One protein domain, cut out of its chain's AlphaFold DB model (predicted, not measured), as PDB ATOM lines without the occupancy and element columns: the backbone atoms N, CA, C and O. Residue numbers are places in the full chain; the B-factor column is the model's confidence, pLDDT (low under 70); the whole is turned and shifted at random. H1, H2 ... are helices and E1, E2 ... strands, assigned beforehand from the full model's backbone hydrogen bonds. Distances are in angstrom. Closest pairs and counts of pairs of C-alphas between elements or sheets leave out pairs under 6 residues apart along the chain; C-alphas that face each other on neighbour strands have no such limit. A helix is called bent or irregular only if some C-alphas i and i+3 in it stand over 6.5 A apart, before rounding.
ATOM      1  N   ALA A 683      34.319   2.796  20.230       85.62
ATOM      2  CA  ALA A 683      34.417   4.214  20.584       85.62
ATOM      3  C   ALA A 683      34.266   5.144  19.365       85.62
ATOM      4  O   ALA A 683      33.481   6.091  19.407       85.62
ATOM      5  N   ALA A 684      34.938   4.834  18.250       89.00
ATOM      6  CA  ALA A 684      34.863   5.626  17.019       89.00
ATOM      7  C   ALA A 684      33.432   5.679  16.450       89.00
ATOM      8  O   ALA A 684      32.919   6.752  16.128       89.00
ATOM      9  N   GLN A 685      32.755   4.530  16.399       91.50
ATOM     10  CA  GLN A 685      31.376   4.424  15.929       91.50
ATOM     11  C   GLN A 685      30.408   5.139  16.883       91.50
ATOM     12  O   GLN A 685      29.461   5.779  16.425       91.50
ATOM     13  N   ARG A 686      30.662   5.107  18.201       88.31
ATOM     14  CA  ARG A 686      29.890   5.872  19.194       88.31
ATOM     15  C   ARG A 686      29.981   7.376  18.945       88.31
ATOM     16  O   ARG A 686      28.937   8.023  18.888       88.31
ATOM     17  N   THR A 687      31.175   7.908  18.687       90.69
ATOM     18  CA  THR A 687      31.368   9.319  18.317       90.69
ATOM     19  C   THR A 687      30.618   9.685  17.030       90.69
ATOM     20  O   THR A 687      29.943  10.713  16.977       90.69
ATOM     21  N   GLN A 688      30.661   8.831  16.002       92.44
ATOM     22  CA  GLN A 688      29.965   9.075  14.729       92.44
ATOM     23  C   GLN A 688      28.433   9.089  14.877       92.44
ATOM     24  O   GLN A 688      27.772   9.994  14.366       92.44
ATOM     25  N   VAL A 689      27.854   8.134  15.616       90.19
ATOM     26  CA  VAL A 689      26.401   8.091  15.875       90.19
ATOM     27  C   VAL A 689      25.954   9.268  16.757       90.19
ATOM     28  O   VAL A 689      24.898   9.854  16.516       90.19
ATOM     29  N   GLN A 690      26.769   9.685  17.732       92.25
ATOM     30  CA  GLN A 690      26.505  10.887  18.535       92.25
ATOM     31  C   GLN A 690      26.522  12.171  17.687       92.25
ATOM     32  O   GLN A 690      25.646  13.021  17.859       92.25
ATOM     33  N   ALA A 691      27.452  12.296  16.735       93.69
ATOM     34  CA  ALA A 691      27.481  13.412  15.789       93.69
ATOM     35  C   ALA A 691      26.233  13.433  14.883       93.69
ATOM     36  O   ALA A 691      25.628  14.490  14.689       93.69
ATOM     37  N   ALA A 692      25.781  12.269  14.401       93.56
ATOM     38  CA  ALA A 692      24.516  12.151  13.675       93.56
ATOM     39  C   ALA A 692      23.305  12.561  14.537       93.56
ATOM     40  O   ALA A 692      22.382  13.208  14.040       93.56
ATOM     41  N   TRP A 693      23.308  12.242  15.838       94.50
ATOM     42  CA  TRP A 693      22.221  12.628  16.746       94.50
ATOM     43  C   TRP A 693      22.186  14.139  16.978       94.50
ATOM     44  O   TRP A 693      21.121  14.750  16.884       94.50
ATOM     45  N   ALA A 694      23.349  14.761  17.187       95.25
ATOM     46  CA  ALA A 694      23.469  16.215  17.247       95.25
ATOM     47  C   ALA A 694      22.961  16.880  15.956       95.25
ATOM     48  O   ALA A 694      22.242  17.880  16.017       95.25
ATOM     49  N   ARG A 695      23.250  16.288  14.785       95.00
ATOM     50  CA  ARG A 695      22.734  16.780  13.504       95.00
ATOM     51  C   ARG A 695      21.207  16.671  13.407       95.00
ATOM     52  O   ARG A 695      20.574  17.654  13.031       95.00
ATOM     53  N   ARG A 696      20.610  15.539  13.797       94.62
ATOM     54  CA  ARG A 696      19.145  15.370  13.811       94.62
ATOM     55  C   ARG A 696      18.454  16.346  14.763       94.62
ATOM     56  O   ARG A 696      17.432  16.917  14.395       94.62
ATOM     57  N   LEU A 697      19.017  16.589  15.950       95.25
ATOM     58  CA  LEU A 697      18.510  17.623  16.862       95.25
ATOM     59  C   LEU A 697      18.528  19.007  16.197       95.25
ATOM     60  O   LEU A 697      17.507  19.688  16.194       95.25
ATOM     61  N   ALA A 698      19.642  19.385  15.562       96.12
ATOM     62  CA  ALA A 698      19.771  20.665  14.865       96.12
ATOM     63  C   ALA A 698      18.856  20.797  13.631       96.12
ATOM     64  O   ALA A 698      18.513  21.913  13.241       96.12
ATOM     65  N   ASP A 699      18.480  19.688  12.986       96.06
ATOM     66  CA  ASP A 699      17.504  19.672  11.891       96.06
ATOM     67  C   ASP A 699      16.061  19.796  12.404       96.06
ATOM     68  O   ASP A 699      15.286  20.541  11.809       96.06
ATOM     69  N   VAL A 700      15.713  19.155  13.526       93.44
ATOM     70  CA  VAL A 700      14.409  19.329  14.196       93.44
ATOM     71  C   VAL A 700      14.245  20.758  14.716       93.44
ATOM     72  O   VAL A 700      13.227  21.391  14.447       93.44
ATOM     73  N   ASP A 701      15.256  21.300  15.400       94.31
ATOM     74  CA  ASP A 701      15.215  22.659  15.966       94.31
ATOM     75  C   ASP A 701      15.118  23.749  14.887       94.31
ATOM     76  O   ASP A 701      14.570  24.822  15.128       94.31
ATOM     77  N   ALA A 702      15.616  23.464  13.681       95.56
ATOM     78  CA  ALA A 702      15.532  24.347  12.523       95.56
ATOM     79  C   ALA A 702      14.347  24.042  11.583       95.56
ATOM     80  O   ALA A 702      14.282  24.613  10.495       95.56
ATOM     81  N   GLY A 703      13.451  23.114  11.944       94.62
ATOM     82  CA  GLY A 703      12.292  22.734  11.124       94.62
ATOM     83  C   GLY A 703      12.627  22.052   9.788       94.62
ATOM     84  O   GLY A 703      11.775  21.994   8.906       94.62
ATOM     85  N   ARG A 704      13.853  21.534   9.616       94.31
ATOM     86  CA  ARG A 704      14.305  20.830   8.398       94.31
ATOM     87  C   ARG A 704      13.810  19.384   8.306       94.31
ATOM     88  O   ARG A 704      13.881  18.795   7.235       94.31
ATOM     89  N   THR A 705      13.303  18.820   9.401       91.19
ATOM     90  CA  THR A 705      12.573  17.545   9.411       91.19
ATOM     91  C   THR A 705      11.353  17.644  10.321       91.19
ATOM     92  O   THR A 705      11.397  18.286  11.371       91.19
ATOM     93  N   THR A 706      10.259  17.005   9.913       90.00
ATOM     94  CA  THR A 706       9.019  16.877  10.692       90.00
ATOM     95  C   THR A 706       8.926  15.544  11.439       90.00
ATOM     96  O   THR A 706       8.000  15.360  12.227       90.00
ATOM     97  N   VAL A 707       9.877  14.620  11.230       90.94
ATOM     98  CA  VAL A 707       9.875  13.292  11.864       90.94
ATOM     99  C   VAL A 707      10.124  13.440  13.373       90.94
ATOM    100  O   VAL A 707      11.210  13.877  13.772       90.94
ATOM    101  N   PRO A 708       9.170  13.057  14.248       90.56
ATOM    102  CA  PRO A 708       9.321  13.209  15.691       90.56
ATOM    103  C   PRO A 708      10.576  12.512  16.215       90.56
ATOM    104  O   PRO A 708      10.873  11.382  15.832       90.56
ATOM    105  N   LEU A 709      11.283  13.131  17.166       90.06
ATOM    106  CA  LEU A 709      12.496  12.544  17.755       90.06
ATOM    107  C   LEU A 709      12.260  11.153  18.373       90.06
ATOM    108  O   LEU A 709      13.183  10.351  18.435       90.06
ATOM    109  N   THR A 710      11.040  10.831  18.813       87.00
ATOM    110  CA  THR A 710      10.660   9.506  19.342       87.00
ATOM    111  C   THR A 710      10.426   8.435  18.268       87.00
ATOM    112  O   THR A 710      10.351   7.248  18.610       87.00
ATOM    113  N   GLN A 711      10.305   8.826  16.997       87.75
ATOM    114  CA  GLN A 711      10.145   7.939  15.845       87.75
ATOM    115  C   GLN A 711      11.512   7.526  15.284       87.75
ATOM    116  O   GLN A 711      12.503   8.252  15.410       87.75
ATOM    117  N   CYS A 712      11.556   6.332  14.693       88.12
ATOM    118  CA  CYS A 712      12.729   5.827  13.988       88.12
ATOM    119  C   CYS A 712      13.047   6.715  12.779       88.12
ATOM    120  O   CYS A 712      12.132   7.079  12.049       88.12
ATOM    121  N   ASP A 713      14.319   7.045  12.570       90.44
ATOM    122  CA  ASP A 713      14.781   7.760  11.378       90.44
ATOM    123  C   ASP A 713      16.226   7.359  11.066       90.44
ATOM    124  O   ASP A 713      17.188   8.023  11.457       90.44
ATOM    125  N   ASN A 714      16.390   6.216  10.405       89.31
ATOM    126  CA  ASN A 714      17.713   5.660  10.128       89.31
ATOM    127  C   ASN A 714      18.454   6.390   8.988       89.31
ATOM    128  O   ASN A 714      19.630   6.100   8.765       89.31
ATOM    129  N   SER A 715      17.830   7.370   8.316       89.81
ATOM    130  CA  SER A 715      18.442   8.138   7.217       89.81
ATOM    131  C   SER A 715      19.748   8.832   7.636       89.81
ATOM    132  O   SER A 715      20.732   8.827   6.895       89.81
ATOM    133  N   TYR A 716      19.794   9.313   8.883       90.06
ATOM    134  CA  TYR A 716      20.960   9.914   9.534       90.06
ATOM    135  C   TYR A 716      22.155   8.962   9.718       90.06
ATOM    136  O   TYR A 716      23.271   9.428   9.941       90.06
ATOM    137  N   LEU A 717      21.943   7.643   9.631       89.00
ATOM    138  CA  LEU A 717      22.993   6.624   9.742       89.00
ATOM    139  C   LEU A 717      23.395   6.021   8.389       89.00
ATOM    140  O   LEU A 717      24.499   5.486   8.271       89.00
ATOM    141  N   THR A 718      22.542   6.120   7.363       85.31
ATOM    142  CA  THR A 718      22.765   5.515   6.037       85.31
ATOM    143  C   THR A 718      24.064   5.990   5.386       85.31
ATOM    144  O   THR A 718      24.833   5.177   4.870       85.31
ATOM    145  N   SER A 719      24.362   7.292   5.450       79.56
ATOM    146  CA  SER A 719      25.594   7.868   4.886       79.56
ATOM    147  C   SER A 719      26.864   7.421   5.618       79.56
ATOM    148  O   SER A 719      27.924   7.342   5.000       79.56
ATOM    149  N   LEU A 720      26.759   7.080   6.906       88.00
ATOM    150  CA  LEU A 720      27.881   6.628   7.731       88.00
ATOM    151  C   LEU A 720      28.245   5.153   7.493       88.00
ATOM    152  O   LEU A 720      29.322   4.727   7.900       88.00
ATOM    153  N   ARG A 721      27.355   4.367   6.862       89.31
ATOM    154  CA  ARG A 721      27.536   2.927   6.569       89.31
ATOM    155  C   ARG A 721      27.914   2.071   7.793       89.31
ATOM    156  O   ARG A 721      28.578   1.048   7.663       89.31
ATOM    157  N   LEU A 722      27.477   2.484   8.986       89.94
ATOM    158  CA  LEU A 722      27.789   1.806  10.253       89.94
ATOM    159  C   LEU A 722      26.885   0.606  10.541       89.94
ATOM    160  O   LEU A 722      27.247  -0.260  11.338       89.94
ATOM    161  N   MET A 723      25.692   0.581   9.952       90.56
ATOM    162  CA  MET A 723      24.712  -0.471  10.191       90.56
ATOM    163  C   MET A 723      24.923  -1.642   9.226       90.56
ATOM    164  O   MET A 723      25.110  -1.444   8.026       90.56
ATOM    165  N   SER A 724      24.844  -2.860   9.749       90.69
ATOM    166  CA  SER A 724      24.928  -4.117   9.010       90.69
ATOM    167  C   SER A 724      23.739  -5.017   9.336       90.69
ATOM    168  O   SER A 724      23.043  -4.845  10.343       90.69
ATOM    169  N   ARG A 725      23.512  -6.003   8.466       94.25
ATOM    170  CA  ARG A 725      22.540  -7.070   8.684       94.25
ATOM    171  C   ARG A 725      23.127  -8.090   9.660       94.25
ATOM    172  O   ARG A 725      24.056  -8.803   9.303       94.25
ATOM    173  N   VAL A 726      22.552  -8.184  10.851       94.94
ATOM    174  CA  VAL A 726      22.877  -9.192  11.865       94.94
ATOM    175  C   VAL A 726      21.996 -10.416  11.636       94.94
ATOM    176  O   VAL A 726      20.768 -10.313  11.679       94.94
ATOM    177  N   SER A 727      22.598 -11.573  11.371       96.25
ATOM    178  CA  SER A 727      21.859 -12.830  11.210       96.25
ATOM    179  C   SER A 727      21.339 -13.357  12.552       96.25
ATOM    180  O   SER A 727      22.052 -13.338  13.549       96.25
ATOM    181  N   LEU A 728      20.120 -13.905  12.575       95.00
ATOM    182  CA  LEU A 728      19.609 -14.652  13.735       95.00
ATOM    183  C   LEU A 728      20.036 -16.132  13.722       95.00
ATOM    184  O   LEU A 728      19.611 -16.907  14.571       95.00
ATOM    185  N   ARG A 729      20.899 -16.543  12.778       94.19
ATOM    186  CA  ARG A 729      21.600 -17.848  12.783       94.19
ATOM    187  C   ARG A 729      20.701 -19.095  12.774       94.19
ATOM    188  O   ARG A 729      21.152 -20.181  13.117       94.19
ATOM    189  N   GLY A 730      19.450 -18.946  12.341       88.50
ATOM    190  CA  GLY A 730      18.434 -20.005  12.332       88.50
ATOM    191  C   GLY A 730      17.349 -19.834  13.400       88.50
ATOM    192  O   GLY A 730      16.292 -20.449  13.281       88.50
ATOM    193  N   LEU A 731      17.556 -18.955  14.385       92.69
ATOM    194  CA  LEU A 731      16.492 -18.494  15.273       92.69
ATOM    195  C   LEU A 731      15.486 -17.653  14.471       92.69
ATOM    196  O   LEU A 731      15.864 -16.851  13.614       92.69
ATOM    197  N   GLN A 732      14.199 -17.831  14.764       92.00
ATOM    198  CA  GLN A 732      13.113 -17.047  14.182       92.00
ATOM    199  C   GLN A 732      12.441 -16.226  15.279       92.00
ATOM    200  O   GLN A 732      11.946 -16.795  16.249       92.00
ATOM    201  N   LEU A 733      12.377 -14.907  15.103       94.25
ATOM    202  CA  LEU A 733      11.714 -14.000  16.043       94.25
ATOM    203  C   LEU A 733      10.499 -13.327  15.404       94.25
ATOM    204  O   LEU A 733      10.417 -13.161  14.186       94.25
ATOM    205  N   ARG A 734       9.553 -12.900  16.238       94.00
ATOM    206  CA  ARG A 734       8.387 -12.104  15.835       94.00
ATOM    207  C   ARG A 734       8.473 -10.696  16.403       94.00
ATOM    208  O   ARG A 734       9.002 -10.504  17.486       94.00
ATOM    209  N   ALA A 735       7.897  -9.720  15.707       90.62
ATOM    210  CA  ALA A 735       7.766  -8.363  16.245       90.62
ATOM    211  C   ALA A 735       6.753  -8.282  17.410       90.62
ATOM    212  O   ALA A 735       6.797  -7.363  18.222       90.62
ATOM    213  N   GLN A 736       5.798  -9.219  17.452       92.75
ATOM    214  CA  GLN A 736       4.690  -9.278  18.407       92.75
ATOM    215  C   GLN A 736       4.301 -10.739  18.664       92.75
ATOM    216  O   GLN A 736       4.302 -11.553  17.733       92.75
ATOM    217  N   PHE A 737       3.914 -11.057  19.902       92.94
ATOM    218  CA  PHE A 737       3.384 -12.363  20.292       92.94
ATOM    219  C   PHE A 737       2.029 -12.216  21.027       92.94
ATOM    220  O   PHE A 737       1.860 -11.258  21.789       92.94
ATOM    221  N   PRO A 738       1.052 -13.131  20.832       94.81
ATOM    222  CA  PRO A 738       1.066 -14.258  19.890       94.81
ATOM    223  C   PRO A 738       1.081 -13.775  18.434       94.81
ATOM    224  O   PRO A 738       0.599 -12.690  18.136       94.81
ATOM    225  N   SER A 739       1.646 -14.561  17.519       95.00
ATOM    226  CA  SER A 739       1.792 -14.151  16.116       95.00
ATOM    227  C   SER A 739       0.941 -15.033  15.196       95.00
ATOM    228  O   SER A 739       0.962 -16.256  15.375       95.00
ATOM    229  N   PRO A 740       0.203 -14.475  14.217       95.75
ATOM    230  CA  PRO A 740      -0.440 -15.261  13.166       95.75
ATOM    231  C   PRO A 740       0.592 -16.082  12.387       95.75
ATOM    232  O   PRO A 740       1.715 -15.630  12.170       95.75
ATOM    233  N   ALA A 741       0.218 -17.270  11.909       93.94
ATOM    234  CA  ALA A 741       1.129 -18.111  11.125       93.94
ATOM    235  C   ALA A 741       1.632 -17.422   9.840       93.94
ATOM    236  O   ALA A 741       2.767 -17.647   9.429       93.94
ATOM    237  N   THR A 742       0.797 -16.561   9.251       93.00
ATOM    238  CA  THR A 742       1.039 -15.808   8.010       93.00
ATOM    239  C   THR A 742       1.847 -14.522   8.186       93.00
ATOM    240  O   THR A 742       2.235 -13.919   7.189       93.00
ATOM    241  N   ALA A 743       2.105 -14.072   9.417       92.56
ATOM    242  CA  ALA A 743       2.949 -12.901   9.643       92.56
ATOM    243  C   ALA A 743       4.393 -13.169   9.149       92.56
ATOM    244  O   ALA A 743       4.808 -14.334   9.090       92.56
ATOM    245  N   PRO A 744       5.218 -12.142   8.877       91.06
ATOM    246  CA  PRO A 744       6.634 -12.333   8.560       91.06
ATOM    247  C   PRO A 744       7.447 -12.753   9.799       91.06
ATOM    248  O   PRO A 744       7.304 -12.172  10.880       91.06
ATOM    249  N   SER A 745       8.286 -13.786   9.663       90.75
ATOM    250  CA  SER A 745       9.311 -14.127  10.663       90.75
ATOM    251  C   SER A 745      10.560 -13.286  10.417       90.75
ATOM    252  O   SER A 745      11.025 -13.169   9.284       90.75
ATOM    253  N   LEU A 746      11.152 -12.753  11.482       92.62
ATOM    254  CA  LEU A 746      12.471 -12.136  11.431       92.62
ATOM    255  C   LEU A 746      13.518 -13.256  11.454       92.62
ATOM    256  O   LEU A 746      13.527 -14.071  12.374       92.62
ATOM    257  N   ALA A 747      14.392 -13.278  10.445       91.38
ATOM    258  CA  ALA A 747      15.587 -14.136  10.366       91.38
ATOM    259  C   ALA A 747      16.900 -13.328  10.469       91.38
ATOM    260  O   ALA A 747      18.002 -13.875  10.479       91.38
ATOM    261  N   SER A 748      16.785 -12.001  10.519       93.44
ATOM    262  CA  SER A 748      17.887 -11.052  10.655       93.44
ATOM    263  C   SER A 748      17.362  -9.713  11.156       93.44
ATOM    264  O   SER A 748      16.205  -9.379  10.901       93.44
ATOM    265  N   LEU A 749      18.230  -8.930  11.785       92.94
ATOM    266  CA  LEU A 749      17.954  -7.577  12.267       92.94
ATOM    267  C   LEU A 749      19.001  -6.596  11.713       92.94
ATOM    268  O   LEU A 749      20.036  -7.014  11.196       92.94
ATOM    269  N   THR A 750      18.757  -5.295  11.848       90.31
ATOM    270  CA  THR A 750      19.733  -4.246  11.511       90.31
ATOM    271  C   THR A 750      20.389  -3.745  12.792       90.31
ATOM    272  O   THR A 750      19.688  -3.404  13.739       90.31
ATOM    273  N   GLY A 751      21.719  -3.695  12.844       91.75
ATOM    274  CA  GLY A 751      22.472  -3.214  14.008       91.75
ATOM    275  C   GLY A 751      23.878  -2.765  13.633       91.75
ATOM    276  O   GLY A 751      24.234  -2.755  12.460       91.75
ATOM    277  N   LEU A 752      24.686  -2.371  14.612       92.56
ATOM    278  CA  LEU A 752      26.028  -1.845  14.373       92.56
ATOM    279  C   LEU A 752      26.965  -2.959  13.887       92.56
ATOM    280  O   LEU A 752      27.227  -3.913  14.618       92.56
ATOM    281  N   GLY A 753      27.522  -2.806  12.684       93.38
ATOM    282  CA  GLY A 753      28.344  -3.835  12.038       93.38
ATOM    283  C   GLY A 753      29.559  -4.270  12.854       93.38
ATOM    284  O   GLY A 753      29.920  -5.441  12.845       93.38
ATOM    285  N   ALA A 754      30.129  -3.361  13.652       92.81
ATOM    286  CA  ALA A 754      31.230  -3.686  14.556       92.81
ATOM    287  C   ALA A 754      30.865  -4.778  15.583       92.81
ATOM    288  O   ALA A 754      31.698  -5.632  15.860       92.81
ATOM    289  N   VAL A 755      29.634  -4.792  16.117       92.69
ATOM    290  CA  VAL A 755      29.187  -5.768  17.139       92.69
ATOM    291  C   VAL A 755      28.365  -6.924  16.567       92.69
ATOM    292  O   VAL A 755      27.974  -7.819  17.319       92.69
ATOM    293  N   GLN A 756      28.136  -6.956  15.249       94.62
ATOM    294  CA  GLN A 756      27.469  -8.070  14.567       94.62
ATOM    295  C   GLN A 756      28.031  -9.445  14.987       94.62
ATOM    296  O   GLN A 756      27.216 -10.313  15.306       94.62
ATOM    297  N   PRO A 757      29.362  -9.672  15.082       94.19
ATOM    298  CA  PRO A 757      29.893 -10.976  15.483       94.19
ATOM    299  C   PRO A 757      29.487 -11.409  16.898       94.19
ATOM    300  O   PRO A 757      29.324 -12.601  17.137       94.19
ATOM    301  N   ALA A 758      29.294 -10.468  17.831       92.44
ATOM    302  CA  ALA A 758      28.871 -10.778  19.198       92.44
ATOM    303  C   ALA A 758      27.404 -11.221  19.253       92.44
ATOM    304  O   ALA A 758      27.091 -12.238  19.870       92.44
ATOM    305  N   PHE A 759      26.520 -10.506  18.548       95.50
ATOM    306  CA  PHE A 759      25.120 -10.907  18.397       95.50
ATOM    307  C   PHE A 759      24.985 -12.250  17.674       95.50
ATOM    308  O   PHE A 759      24.284 -13.135  18.155       95.50
ATOM    309  N   GLU A 760      25.670 -12.431  16.542       96.75
ATOM    310  CA  GLU A 760      25.609 -13.685  15.788       96.75
ATOM    311  C   GLU A 760      26.144 -14.869  16.597       96.75
ATOM    312  O   GLU A 760      25.528 -15.930  16.588       96.75
ATOM    313  N   ALA A 761      27.234 -14.706  17.351       95.94
ATOM    314  CA  ALA A 761      27.740 -15.773  18.209       95.94
ATOM    315  C   ALA A 761      26.746 -16.138  19.332       95.94
ATOM    316  O   ALA A 761      26.539 -17.325  19.594       95.94
ATOM    317  N   ALA A 762      26.072 -15.148  19.929       96.31
ATOM    318  CA  ALA A 762      25.028 -15.383  20.926       96.31
ATOM    319  C   ALA A 762      23.799 -16.102  20.328       96.31
ATOM    320  O   ALA A 762      23.355 -17.118  20.865       96.31
ATOM    321  N   PHE A 763      23.275 -15.648  19.182       96.81
ATOM    322  CA  PHE A 763      22.141 -16.312  18.525       96.81
ATOM    323  C   PHE A 763      22.491 -17.722  18.034       96.81
ATOM    324  O   PHE A 763      21.681 -18.634  18.189       96.81
ATOM    325  N   GLN A 764      23.705 -17.939  17.510       95.75
ATOM    326  CA  GLN A 764      24.177 -19.280  17.158       95.75
ATOM    327  C   GLN A 764      24.227 -20.183  18.395       95.75
ATOM    328  O   GLN A 764      23.801 -21.328  18.315       95.75
ATOM    329  N   ALA A 765      24.679 -19.677  19.547       96.12
ATOM    330  CA  ALA A 765      24.707 -20.458  20.779       96.12
ATOM    331  C   ALA A 765      23.300 -20.856  21.269       96.12
ATOM    332  O   ALA A 765      23.120 -21.990  21.701       96.12
ATOM    333  N   VAL A 766      22.291 -19.983  21.136       96.50
ATOM    334  CA  VAL A 766      20.881 -20.328  21.425       96.50
ATOM    335  C   VAL A 766      20.395 -21.471  20.524       96.50
ATOM    336  O   VAL A 766      19.790 -22.424  21.015       96.50
ATOM    337  N   VAL A 767      20.692 -21.406  19.221       94.81
ATOM    338  CA  VAL A 767      20.298 -22.436  18.240       94.81
ATOM    339  C   VAL A 767      21.028 -23.760  18.482       94.81
ATOM    340  O   VAL A 767      20.396 -24.816  18.495       94.81
ATOM    341  N   ASP A 768      22.337 -23.714  18.736       94.56
ATOM    342  CA  ASP A 768      23.193 -24.889  18.950       94.56
ATOM    343  C   ASP A 768      22.868 -25.645  20.258       94.56
ATOM    344  O   ASP A 768      23.196 -26.826  20.387       94.56
ATOM    345  N   LEU A 769      22.225 -24.975  21.224       94.94
ATOM    346  CA  LEU A 769      21.687 -25.555  22.467       94.94
ATOM    347  C   LEU A 769      20.217 -25.970  22.358       94.94
ATOM    348  O   LEU A 769      19.641 -26.492  23.309       94.94
ATOM    349  N   GLY A 770      19.585 -25.703  21.218       94.44
ATOM    350  CA  GLY A 770      18.175 -25.974  21.001       94.44
ATOM    351  C   GLY A 770      17.227 -25.165  21.890       94.44
ATOM    352  O   GLY A 770      16.160 -25.665  22.247       94.44
ATOM    353  N   TRP A 771      17.607 -23.933  22.249       96.12
ATOM    354  CA  TRP A 771      16.871 -23.006  23.125       96.12
ATOM    355  C   TRP A 771      15.918 -22.063  22.358       96.12
ATOM    356  O   TRP A 771      15.553 -20.992  22.845       96.12
ATOM    357  N   ASN A 772      15.496 -22.455  21.150       94.75
ATOM    358  CA  ASN A 772      14.600 -21.681  20.275       94.75
ATOM    359  C   ASN A 772      13.222 -21.384  20.908       94.75
ATOM    360  O   ASN A 772      12.520 -20.480  20.469       94.75
ATOM    361  N   ASP A 773      12.821 -22.151  21.923       95.25
ATOM    362  CA  ASP A 773      11.613 -21.971  22.736       95.25
ATOM    363  C   ASP A 773      11.705 -20.769  23.688       95.25
ATOM    364  O   ASP A 773      10.684 -20.176  24.042       95.25
ATOM    365  N   LEU A 774      12.925 -20.390  24.083       95.25
ATOM    366  CA  LEU A 774      13.177 -19.339  25.067       95.25
ATOM    367  C   LEU A 774      13.203 -17.931  24.454       95.25
ATOM    368  O   LEU A 774      13.111 -16.957  25.195       95.25
ATOM    369  N   LEU A 775      13.314 -17.800  23.126       94.81
ATOM    370  CA  LEU A 775      13.350 -16.524  22.405       94.81
ATOM    371  C   LEU A 775      12.399 -16.554  21.204       94.81
ATOM    372  O   LEU A 775      12.662 -17.232  20.215       94.81
ATOM    373  N   PHE A 776      11.306 -15.795  21.280       93.06
ATOM    374  CA  PHE A 776      10.221 -15.837  20.288       93.06
ATOM    375  C   PHE A 776       9.723 -14.450  19.853       93.06
ATOM    376  O   PHE A 776       9.106 -14.333  18.791       93.06
ATOM    377  N   GLU A 777       9.989 -13.391  20.623       94.19
ATOM    378  CA  GLU A 777       9.575 -12.017  20.307       94.19
ATOM    379  C   GLU A 777      10.728 -11.016  20.480       94.19
ATOM    380  O   GLU A 777      11.642 -11.225  21.278       94.19
ATOM    381  N   THR A 778      10.704  -9.941  19.692       93.19
ATOM    382  CA  THR A 778      11.619  -8.804  19.813       93.19
ATOM    383  C   THR A 778      10.942  -7.496  19.413       93.19
ATOM    384  O   THR A 778      10.186  -7.456  18.444       93.19
ATOM    385  N   GLN A 779      11.278  -6.395  20.096       85.12
ATOM    386  CA  GLN A 779      10.906  -5.036  19.662       85.12
ATOM    387  C   GLN A 779      11.989  -4.358  18.799       85.12
ATOM    388  O   GLN A 779      11.912  -3.159  18.512       85.12
ATOM    389  N   GLY A 780      12.959  -5.145  18.324       81.88
ATOM    390  CA  GLY A 780      13.948  -4.759  17.326       81.88
ATOM    391  C   GLY A 780      15.298  -4.324  17.895       81.88
ATOM    392  O   GLY A 780      15.573  -4.427  19.088       81.88
ATOM    393  N   MET A 781      16.140  -3.857  16.975       83.44
ATOM    394  CA  MET A 781      17.507  -3.362  17.161       83.44
ATOM    395  C   MET A 781      17.752  -2.269  16.107       83.44
ATOM    396  O   MET A 781      17.049  -2.223  15.095       83.44
ATOM    397  N   GLY A 782      18.722  -1.376  16.331       78.81
ATOM    398  CA  GLY A 782      19.185  -0.441  15.294       78.81
ATOM    399  C   GLY A 782      18.145   0.595  14.867       78.81
ATOM    400  O   GLY A 782      18.043   0.927  13.687       78.81
ATOM    401  N   CYS A 783      17.364   1.104  15.821       85.12
ATOM    402  CA  CYS A 783      16.381   2.153  15.571       85.12
ATOM    403  C   CYS A 783      16.877   3.510  16.081       85.12
ATOM    404  O   CYS A 783      16.927   3.758  17.293       85.12
ATOM    405  N   PHE A 784      17.225   4.407  15.157       89.00
ATOM    406  CA  PHE A 784      17.721   5.745  15.464       89.00
ATOM    407  C   PHE A 784      16.583   6.662  15.938       89.00
ATOM    408  O   PHE A 784      15.740   7.089  15.147       89.00
ATOM    409  N   ARG A 785      16.514   6.926  17.250       89.69
ATOM    410  CA  ARG A 785      15.457   7.679  17.942       89.69
ATOM    411  C   ARG A 785      15.863   8.121  19.353       89.69
ATOM    412  O   ARG A 785      16.774   7.593  19.986       89.69
ATOM    413  N   GLY A 786      15.089   9.043  19.897       85.75
ATOM    414  CA  GLY A 786      15.138   9.452  21.290       85.75
ATOM    415  C   GLY A 786      14.482   8.455  22.247       85.75
ATOM    416  O   GLY A 786      13.752   7.537  21.848       85.75
ATOM    417  N   LYS A 787      14.707   8.662  23.548       82.12
ATOM    418  CA  LYS A 787      14.079   7.873  24.616       82.12
ATOM    419  C   LYS A 787      12.568   8.131  24.659       82.12
ATOM    420  O   LYS A 787      12.116   9.271  24.755       82.12
ATOM    421  N   LYS A 788      11.779   7.053  24.624       74.19
ATOM    422  CA  LYS A 788      10.312   7.083  24.733       74.19
ATOM    423  C   LYS A 788       9.900   7.056  26.210       74.19
ATOM    424  O   LYS A 788       9.576   6.000  26.735       74.19
ATOM    425  N   VAL A 789       9.921   8.210  26.878       71.31
ATOM    426  CA  VAL A 789       9.379   8.357  28.243       71.31
ATOM    427  C   VAL A 789       8.010   9.047  28.160       71.31
ATOM    428  O   VAL A 789       7.952  10.193  27.698       71.31
ATOM    429  N   PRO A 790       6.907   8.391  28.575       61.81
ATOM    430  CA  PRO A 790       5.575   8.994  28.566       61.81
ATOM    431  C   PRO A 790       5.543  10.342  29.297       61.81
ATOM    432  O   PRO A 790       6.121  10.493  30.371       61.81
ATOM    433  N   GLY A 791       4.891  11.342  28.698       66.31
ATOM    434  CA  GLY A 791       4.755  12.682  29.284       66.31
ATOM    435  C   GLY A 791       6.029  13.541  29.317       66.31
ATOM    436  O   GLY A 791       5.971  14.651  29.836       66.31
ATOM    437  N   SER A 792       7.165  13.090  28.763       73.62
ATOM    438  CA  SER A 792       8.444  13.817  28.834       73.62
ATOM    439  C   SER A 792       9.034  14.151  27.449       73.62
ATOM    440  O   SER A 792       9.894  13.423  26.946       73.62
ATOM    441  N   PRO A 793       8.652  15.288  26.828       76.19
ATOM    442  CA  PRO A 793       9.260  15.758  25.576       76.19
ATOM    443  C   PRO A 793      10.782  15.951  25.681       76.19
ATOM    444  O   PRO A 793      11.519  15.644  24.748       76.19
ATOM    445  N   ALA A 794      11.276  16.382  26.847       80.56
ATOM    446  CA  ALA A 794      12.708  16.522  27.113       80.56
ATOM    447  C   ALA A 794      13.468  15.181  27.040       80.56
ATOM    448  O   ALA A 794      14.637  15.154  26.655       80.56
ATOM    449  N   ALA A 795      12.824  14.048  27.355       76.06
ATOM    450  CA  ALA A 795      13.453  12.738  27.214       76.06
ATOM    451  C   ALA A 795      13.689  12.352  25.747       76.06
ATOM    452  O   ALA A 795      14.711  11.731  25.462       76.06
ATOM    453  N   ALA A 796      12.825  12.788  24.824       82.06
ATOM    454  CA  ALA A 796      12.973  12.524  23.394       82.06
ATOM    455  C   ALA A 796      14.227  13.177  22.781       82.06
ATOM    456  O   ALA A 796      14.697  12.728  21.744       82.06
ATOM    457  N   ARG A 797      14.808  14.200  23.427       88.44
ATOM    458  CA  ARG A 797      16.076  14.818  22.996       88.44
ATOM    459  C   ARG A 797      17.320  14.022  23.414       88.44
ATOM    460  O   ARG A 797      18.410  14.276  22.906       88.44
ATOM    461  N   ARG A 798      17.173  13.040  24.312       87.44
ATOM    462  CA  ARG A 798      18.233  12.090  24.681       87.44
ATOM    463  C   ARG A 798      18.123  10.856  23.792       87.44
ATOM    464  O   ARG A 798      17.051  10.259  23.728       87.44
ATOM    465  N   MET A 799      19.217  10.465  23.147       84.75
ATOM    466  CA  MET A 799      19.278   9.283  22.282       84.75
ATOM    467  C   MET A 799      18.986   7.984  23.060       84.75
ATOM    468  O   MET A 799      19.276   7.886  24.256       84.75
ATOM    469  N   SER A 800      18.390   6.994  22.394       84.56
ATOM    470  CA  SER A 800      18.232   5.627  22.909       84.56
ATOM    471  C   SER A 800      19.476   4.779  22.604       84.56
ATOM    472  O   SER A 800      20.043   4.925  21.527       84.56
ATOM    473  N   GLU A 801      19.871   3.820  23.449       80.56
ATOM    474  CA  GLU A 801      20.969   2.890  23.085       80.56
ATOM    475  C   GLU A 801      20.571   1.955  21.921       80.56
ATOM    476  O   GLU A 801      21.416   1.509  21.151       80.56
ATOM    477  N   HIS A 802      19.270   1.772  21.663       87.19
ATOM    478  CA  HIS A 802      18.777   1.157  20.416       87.19
ATOM    479  C   HIS A 802      19.246   1.881  19.147       87.19
ATOM    480  O   HIS A 802      19.381   1.265  18.092       87.19
ATOM    481  N   SER A 803      19.520   3.183  19.243       84.88
ATOM    482  CA  SER A 803      20.012   4.023  18.144       84.88
ATOM    483  C   SER A 803      21.490   3.833  17.859       84.88
ATOM    484  O   SER A 803      21.939   4.151  16.764       84.88
ATOM    485  N   MET A 804      22.228   3.279  18.822       83.94
ATOM    486  CA  MET A 804      23.605   2.850  18.622       83.94
ATOM    487  C   MET A 804      23.704   1.561  17.803       83.94
ATOM    488  O   MET A 804      24.801   1.218  17.382       83.94
ATOM    489  N   GLY A 805      22.602   0.823  17.598       87.81
ATOM    490  CA  GLY A 805      22.626  -0.491  16.945       87.81
ATOM    491  C   GLY A 805      23.297  -1.591  17.773       87.81
ATOM    492  O   GLY A 805      23.593  -2.650  17.232       87.81
ATOM    493  N   ILE A 806      23.541  -1.345  19.064       89.56
ATOM    494  CA  ILE A 806      24.210  -2.276  19.991       89.56
ATOM    495  C   ILE A 806      23.250  -2.957  20.966       89.56
ATOM    496  O   ILE A 806      23.698  -3.736  21.802       89.56
ATOM    497  N   ALA A 807      21.958  -2.631  20.895       91.62
ATOM    498  CA  ALA A 807      20.954  -3.092  21.839       91.62
ATOM    499  C   ALA A 807      19.746  -3.730  21.149       91.62
ATOM    500  O   ALA A 807      19.336  -3.280  20.076       91.62
ATOM    501  N   ILE A 808      19.180  -4.744  21.799       93.75
ATOM    502  CA  ILE A 808      17.988  -5.484  21.381       93.75
ATOM    503  C   ILE A 808      17.025  -5.623  22.564       93.75
ATOM    504  O   ILE A 808      17.463  -5.843  23.691       93.75
ATOM    505  N   ASP A 809      15.721  -5.540  22.301       94.00
ATOM    506  CA  ASP A 809      14.693  -5.913  23.280       94.00
ATOM    507  C   ASP A 809      14.122  -7.292  22.908       94.00
ATOM    508  O   ASP A 809      13.730  -7.496  21.755       94.00
ATOM    509  N   LEU A 810      14.074  -8.233  23.855       95.00
ATOM    510  CA  LEU A 810      13.651  -9.629  23.670       95.00
ATOM    511  C   LEU A 810      12.497 -10.001  24.617       95.00
ATOM    512  O   LEU A 810      12.510  -9.635  25.794       95.00
ATOM    513  N   ASN A 811      11.518 -10.757  24.109       93.81
ATOM    514  CA  ASN A 811      10.310 -11.215  24.815       93.81
ATOM    515  C   ASN A 811       9.645 -10.095  25.648       93.81
ATOM    516  O   ASN A 811       9.340 -10.261  26.835       93.81
ATOM    517  N   ALA A 812       9.468  -8.926  25.036       87.25
ATOM    518  CA  ALA A 812       9.262  -7.647  25.701       87.25
ATOM    519  C   ALA A 812       8.001  -7.578  26.571       87.25
ATOM    520  O   ALA A 812       8.023  -6.971  27.642       87.25
ATOM    521  N   PHE A 813       6.904  -8.223  26.166       83.94
ATOM    522  CA  PHE A 813       5.654  -8.185  26.936       83.94
ATOM    523  C   PHE A 813       5.726  -8.950  28.274       83.94
ATOM    524  O   PHE A 813       4.987  -8.627  29.201       83.94
ATOM    525  N   GLU A 814       6.630  -9.927  28.400       85.12
ATOM    526  CA  GLU A 814       6.910 -10.646  29.657       85.12
ATOM    527  C   GLU A 814       8.009  -9.970  30.483       85.12
ATOM    528  O   GLU A 814       8.276 -10.344  31.624       85.12
ATOM    529  N   ASN A 815       8.671  -8.980  29.887       86.62
ATOM    530  CA  ASN A 815       9.903  -8.375  30.367       86.62
ATOM    531  C   ASN A 815       9.826  -6.844  30.360       86.62
ATOM    532  O   ASN A 815      10.831  -6.155  30.207       86.62
ATOM    533  N   ALA A 816       8.613  -6.317  30.537       83.62
ATOM    534  CA  ALA A 816       8.325  -4.897  30.439       83.62
ATOM    535  C   ALA A 816       9.171  -4.062  31.416       83.62
ATOM    536  O   ALA A 816       9.407  -4.451  32.566       83.62
ATOM    537  N   GLN A 817       9.584  -2.880  30.963       80.19
ATOM    538  CA  GLN A 817      10.345  -1.917  31.755       80.19
ATOM    539  C   GLN A 817       9.656  -1.602  33.102       80.19
ATOM    540  O   GLN A 817       8.432  -1.509  33.192       80.19
ATOM    541  N   ASN A 818      10.458  -1.412  34.151       79.31
ATOM    542  CA  ASN A 818      10.073  -1.255  35.561       79.31
ATOM    543  C   ASN A 818       9.404  -2.477  36.217       79.31
ATOM    544  O   ASN A 818       8.911  -2.368  37.339       79.31
ATOM    545  N   THR A 819       9.418  -3.649  35.575       78.44
ATOM    546  CA  THR A 819       9.009  -4.911  36.210       78.44
ATOM    547  C   THR A 819      10.221  -5.739  36.650       78.44
ATOM    548  O   THR A 819      11.376  -5.374  36.425       78.44
ATOM    549  N   ALA A 820       9.964  -6.884  37.283       70.50
ATOM    550  CA  ALA A 820      10.993  -7.898  37.479       70.50
ATOM    551  C   ALA A 820      11.411  -8.573  36.151       70.50
ATOM    552  O   ALA A 820      12.567  -8.974  36.004       70.50
ATOM    553  N   GLY A 821      10.490  -8.666  35.190       76.88
ATOM    554  CA  GLY A 821      10.604  -9.532  34.022       76.88
ATOM    555  C   GLY A 821      10.602 -11.021  34.370       76.88
ATOM    556  O   GLY A 821      10.801 -11.402  35.520       76.88
ATOM    557  N   ALA A 822      10.380 -11.851  33.356       84.25
ATOM    558  CA  ALA A 822      10.353 -13.310  33.455       84.25
ATOM    559  C   ALA A 822      11.485 -14.004  32.671       84.25
ATOM    560  O   ALA A 822      11.507 -15.235  32.630       84.25
ATOM    561  N   MET A 823      12.409 -13.247  32.061       89.06
ATOM    562  CA  MET A 823      13.493 -13.731  31.191       89.06
ATOM    563  C   MET A 823      14.185 -14.981  31.750       89.06
ATOM    564  O   MET A 823      14.566 -15.023  32.924       89.06
ATOM    565  N   ASP A 824      14.336 -16.011  30.913       89.88
ATOM    566  CA  ASP A 824      14.947 -17.270  31.337       89.88
ATOM    567  C   ASP A 824      16.407 -17.020  31.766       89.88
ATOM    568  O   ASP A 824      17.154 -16.366  31.026       89.88
ATOM    569  N   PRO A 825      16.840 -17.508  32.948       86.19
ATOM    570  CA  PRO A 825      18.202 -17.314  33.423       86.19
ATOM    571  C   PRO A 825      19.241 -17.822  32.440       86.19
ATOM    572  O   PRO A 825      20.285 -17.199  32.360       86.19
ATOM    573  N   ARG A 826      18.949 -18.854  31.641       89.31
ATOM    574  CA  ARG A 826      19.836 -19.380  30.593       89.31
ATOM    575  C   ARG A 826      20.054 -18.397  29.435       89.31
ATOM    576  O   ARG A 826      21.126 -18.372  28.837       89.31
ATOM    577  N   ILE A 827      19.074 -17.539  29.149       93.44
ATOM    578  CA  ILE A 827      19.181 -16.491  28.123       93.44
ATOM    579  C   ILE A 827      19.947 -15.284  28.651       93.44
ATOM    580  O   ILE A 827      20.911 -14.868  28.009       93.44
ATOM    581  N   VAL A 828      19.593 -14.771  29.841       89.88
ATOM    582  CA  VAL A 828      20.418 -13.754  30.530       89.88
ATOM    583  C   VAL A 828      21.864 -14.240  30.603       89.88
ATOM    584  O   VAL A 828      22.802 -13.498  30.316       89.88
ATOM    585  N   ALA A 829      22.013 -15.525  30.910       86.94
ATOM    586  CA  ALA A 829      23.283 -16.158  31.131       86.94
ATOM    587  C   ALA A 829      24.211 -16.149  29.925       86.94
ATOM    588  O   ALA A 829      25.358 -15.698  29.994       86.94
ATOM    589  N   LEU A 830      23.681 -16.652  28.818       92.19
ATOM    590  CA  LEU A 830      24.347 -16.687  27.535       92.19
ATOM    591  C   LEU A 830      24.721 -15.263  27.101       92.19
ATOM    592  O   LEU A 830      25.886 -15.001  26.819       92.19
ATOM    593  N   PHE A 831      23.785 -14.311  27.125       92.31
ATOM    594  CA  PHE A 831      24.062 -12.937  26.695       92.31
ATOM    595  C   PHE A 831      25.169 -12.264  27.527       92.31
ATOM    596  O   PHE A 831      26.089 -11.679  26.951       92.31
ATOM    597  N   GLU A 832      25.158 -12.400  28.855       87.00
ATOM    598  CA  GLU A 832      26.242 -11.875  29.699       87.00
ATOM    599  C   GLU A 832      27.602 -12.530  29.397       87.00
ATOM    600  O   GLU A 832      28.627 -11.842  29.333       87.00
ATOM    601  N   ALA A 833      27.624 -13.836  29.105       86.81
ATOM    602  CA  ALA A 833      28.829 -14.531  28.654       86.81
ATOM    603  C   ALA A 833      29.380 -13.964  27.331       86.81
ATOM    604  O   ALA A 833      30.592 -13.817  27.174       86.81
ATOM    605  N   PHE A 834      28.489 -13.591  26.407       88.94
ATOM    606  CA  PHE A 834      28.793 -12.962  25.117       88.94
ATOM    607  C   PHE A 834      28.980 -11.428  25.190       88.94
ATOM    608  O   PHE A 834      28.902 -10.749  24.167       88.94
ATOM    609  N   ARG A 835      29.315 -10.883  26.374       85.19
ATOM    610  CA  ARG A 835      29.662  -9.460  26.615       85.19
ATOM    611  C   ARG A 835      28.504  -8.465  26.499       85.19
ATOM    612  O   ARG A 835      28.726  -7.262  26.323       85.19
ATOM    613  N   PHE A 836      27.273  -8.937  26.652       87.38
ATOM    614  CA  PHE A 836      26.116  -8.064  26.820       87.38
ATOM    615  C   PHE A 836      25.899  -7.708  28.295       87.38
ATOM    616  O   PHE A 836      26.276  -8.445  29.202       87.38
ATOM    617  N   ARG A 837      25.262  -6.566  28.548       84.88
ATOM    618  CA  ARG A 837      24.630  -6.236  29.829       84.88
ATOM    619  C   ARG A 837      23.131  -6.397  29.688       84.88
ATOM    620  O   ARG A 837      22.556  -6.028  28.666       84.88
ATOM    621  N   TRP A 838      22.507  -6.903  30.742       87.31
ATOM    622  CA  TRP A 838      21.063  -7.046  30.818       87.31
ATOM    623  C   TRP A 838      20.429  -5.853  31.549       87.31
ATOM    624  O   TRP A 838      20.865  -5.450  32.634       87.31
ATOM    625  N   GLY A 839      19.386  -5.277  30.951       77.88
ATOM    626  CA  GLY A 839      18.787  -4.015  31.383       77.88
ATOM    627  C   GLY A 839      18.084  -4.069  32.735       77.88
ATOM    628  O   GLY A 839      17.870  -3.031  33.363       77.88
ATOM    629  N   ARG A 840      17.798  -5.261  33.277       75.88
ATOM    630  CA  ARG A 840      17.320  -5.416  34.663       75.88
ATOM    631  C   ARG A 840      18.279  -4.801  35.690       75.88
ATOM    632  O   ARG A 840      17.814  -4.330  36.724       75.88
ATOM    633  N   GLY A 841      19.586  -4.788  35.412       69.44
ATOM    634  CA  GLY A 841      20.603  -4.177  36.276       69.44
ATOM    635  C   GLY A 841      20.730  -2.657  36.164       69.44
ATOM    636  O   GLY A 841      21.633  -2.082  36.772       69.44
ATOM    637  N   PHE A 842      19.894  -1.995  35.365       74.19
ATOM    638  CA  PHE A 842      19.927  -0.543  35.216       74.19
ATOM    639  C   PHE A 842      19.199   0.163  36.377       74.19
ATOM    640  O   PHE A 842      18.301  -0.420  36.987       74.19
ATOM    641  N   PRO A 843      19.506   1.449  36.663       70.81
ATOM    642  CA  PRO A 843      18.798   2.235  37.684       70.81
ATOM    643  C   PRO A 843      17.281   2.339  37.456       70.81
ATOM    644  O   PRO A 843      16.513   2.519  38.396       70.81
ATOM    645  N   THR A 844      16.855   2.227  36.198       73.00
ATOM    646  CA  THR A 844      15.470   2.012  35.779       73.00
ATOM    647  C   THR A 844      15.441   0.625  35.139       73.00
ATOM    648  O   THR A 844      15.940   0.506  34.019       73.00
ATOM    649  N   PRO A 845      14.958  -0.423  35.832       77.69
ATOM    650  CA  PRO A 845      15.072  -1.793  35.345       77.69
ATOM    651  C   PRO A 845      14.375  -1.977  34.000       77.69
ATOM    652  O   PRO A 845      13.208  -1.620  33.853       77.69
ATOM    653  N   ASP A 846      15.069  -2.574  33.038       80.81
ATOM    654  CA  ASP A 846      14.549  -2.851  31.699       80.81
ATOM    655  C   ASP A 846      14.781  -4.329  31.320       80.81
ATOM    656  O   ASP A 846      15.758  -4.659  30.647       80.81
ATOM    657  N   PRO A 847      13.959  -5.268  31.832       84.75
ATOM    658  CA  PRO A 847      14.241  -6.705  31.751       84.75
ATOM    659  C   PRO A 847      14.204  -7.301  30.336       84.75
ATOM    660  O   PRO A 847      14.631  -8.436  30.146       84.75
ATOM    661  N   MET A 848      13.671  -6.585  29.346       90.69
ATOM    662  CA  MET A 848      13.669  -7.020  27.945       90.69
ATOM    663  C   MET A 848      14.982  -6.686  27.233       90.69
ATOM    664  O   MET A 848      15.320  -7.316  26.235       90.69
ATOM    665  N   HIS A 849      15.712  -5.698  27.745       91.00
ATOM    666  CA  HIS A 849      16.808  -5.039  27.057       91.00
ATOM    667  C   HIS A 849      18.147  -5.757  27.256       91.00
ATOM    668  O   HIS A 849      18.554  -6.032  28.387       91.00
ATOM    669  N   PHE A 850      18.881  -5.969  26.169       92.50
ATOM    670  CA  PHE A 850      20.276  -6.405  26.174       92.50
ATOM    671  C   PHE A 850      21.120  -5.446  25.335       92.50
ATOM    672  O   PHE A 850      20.803  -5.232  24.168       92.50
ATOM    673  N   GLU A 851      22.207  -4.906  25.894       87.88
ATOM    674  CA  GLU A 851      23.151  -4.017  25.193       87.88
ATOM    675  C   GLU A 851      24.570  -4.594  25.182       87.88
ATOM    676  O   GLU A 851      25.036  -5.116  26.192       87.88
ATOM    677  N   TYR A 852      25.281  -4.501  24.058       85.75
ATOM    678  CA  TYR A 852      26.693  -4.880  23.998       85.75
ATOM    679  C   TYR A 852      27.548  -3.896  24.808       85.75
ATOM    680  O   TYR A 852      27.459  -2.682  24.606       85.75
ATOM    681  N   ALA A 853      28.393  -4.417  25.703       79.31
ATOM    682  CA  ALA A 853      29.103  -3.615  26.701       79.31
ATOM    683  C   ALA A 853      30.625  -3.832  26.779       79.31
ATOM    684  O   ALA A 853      31.289  -3.038  27.449       79.31
TER     685      ALA A 853
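Overview. This is residues 683 to 853 of the 854 residues of the protein "Peptidase_M15_4 domain-containing protein" of Acidobacteria bacterium (UniProt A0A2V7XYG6). A small sheet of four short strands, in the order E3 E4 E6 E5, makes the core, with helices H3 and H6 packed over one face and the short helix H5 on the other. The separate hairpin of E1 and E2 packs on H3 through E1 and meets edge strand E3 through E2, while the long helix H1, with H2 and H5 beside it, makes one end of the longest axis. You will find 171 printed residues with six named helices and six named strands, in the order H1 H2 E1 E2 H3 E3 H4 H5 E4 H6 E5 E6; both sheets are antiparallel. The class is mixed, helices and strands, but under half of the residues, 81, are in named elements. The whole is compact, with a radius of gyration of the C-alphas of 16.2 A and spans of 51 by 35 by 33 A.

Arrangement. Start at the edge strand E3, residues 778 to 781, antiparallel to E4, residues 807 to 810, with N 779 and O 809 at 3.2 A. Next to E4 comes E6, residues 849 to 852, antiparallel to it, with N 808 and O 850 at 2.9 A. The other edge strand is E5, residues 836 to 838, which forms a hairpin with E6; look there for N 837 and O 851 at 2.8 A. H6, residues 825 to 833, is on this sheet over E5, at a height over the sheet of 8.0 A, and runs along the strands, at 19 degrees to E5 on the local plane. E4, H6 and E5 form a split strand-helix-strand unit, two strands running the same way with E6 between them, and its crossover is right-handed. H3, residues 753 to 768, is also on the sheet. Residues 762 to 766 of H3 touch H6, closest at the C-alphas of Ala 762 and Phe 831, 6.3 A; the two run opposite ways at a steep tilt of 38 degrees, only just past shallow. E1, residues 723 to 727, and E2, residues 748 to 752, are an antiparallel hairpin, with N 724 and O 751 at 2.8 A. The closest C-alphas of E1 and H3 are those of Ser 724 and Gly 753, 4.6 A; those of E2 and E3 are Gly 751 and Met 781, 5.9 A. H5, residues 801 to 804, is on the four-stranded sheet, on the opposite face to H6, at a height over the sheet of 6.5 A. H1, residues 683 to 701, only just touches H5 with its residues 686 to 689, through 3 pairs of C-alphas within 8 A, the closest Val 689 and Met 804 at 6.5 A. With residues 689 to 696 H1 touches H2, residues 715 to 718, closest at the C-alphas of Ala 692 and Tyr 716, 5.9 A. H4, residues 793 to 796, touches no helix and is not on the four-stranded sheet. Every O i to N i+4 pair is within hydrogen-bond range in H1 and H6, and 10 of 12 are in H3; H2, H4 and H5 are too short for such a pair.

Along the chain. Find C-alpha 683 at (34.417, 4.214, 20.584); from there H1 runs 27.0 A to C-alpha 701. H2 follows at residues 715 to 718, then E1 at 723 to 727, 12.7 A long, and E2 at 748 to 752, 12.8 A long. H3 begins at C-alpha 753, (28.344, -3.835, 12.038), and spans 22.8 A to 768; it is irregular, with C-alphas 754 and 757 at 7.5 A. Then come E3 at 778 to 781, H4 at 793 to 796, H5 at 801 to 804 and E4 at 807 to 810, 10.0 A long. H6 covers 825 to 833 over 12.0 A, E5 covers 836 to 838, and E6 runs 10.3 A from 849 to C-alpha 852 at (26.693, -4.880, 23.998).

Size, cuts and confidence. The C-alphas of Ala 702 and Leu 769 are the two farthest apart, 51.3 A. The printed part has no cut. The links H1 to H2, E1 to E2, E3 to H4 and E4 to H6 are long; in the second, residues 728 to 747 lie 12 to 24 A from the mean of the C-alphas. The mean pLDDT of the printed part is 88.7, and residues 790 to 791 and 841 are under 70.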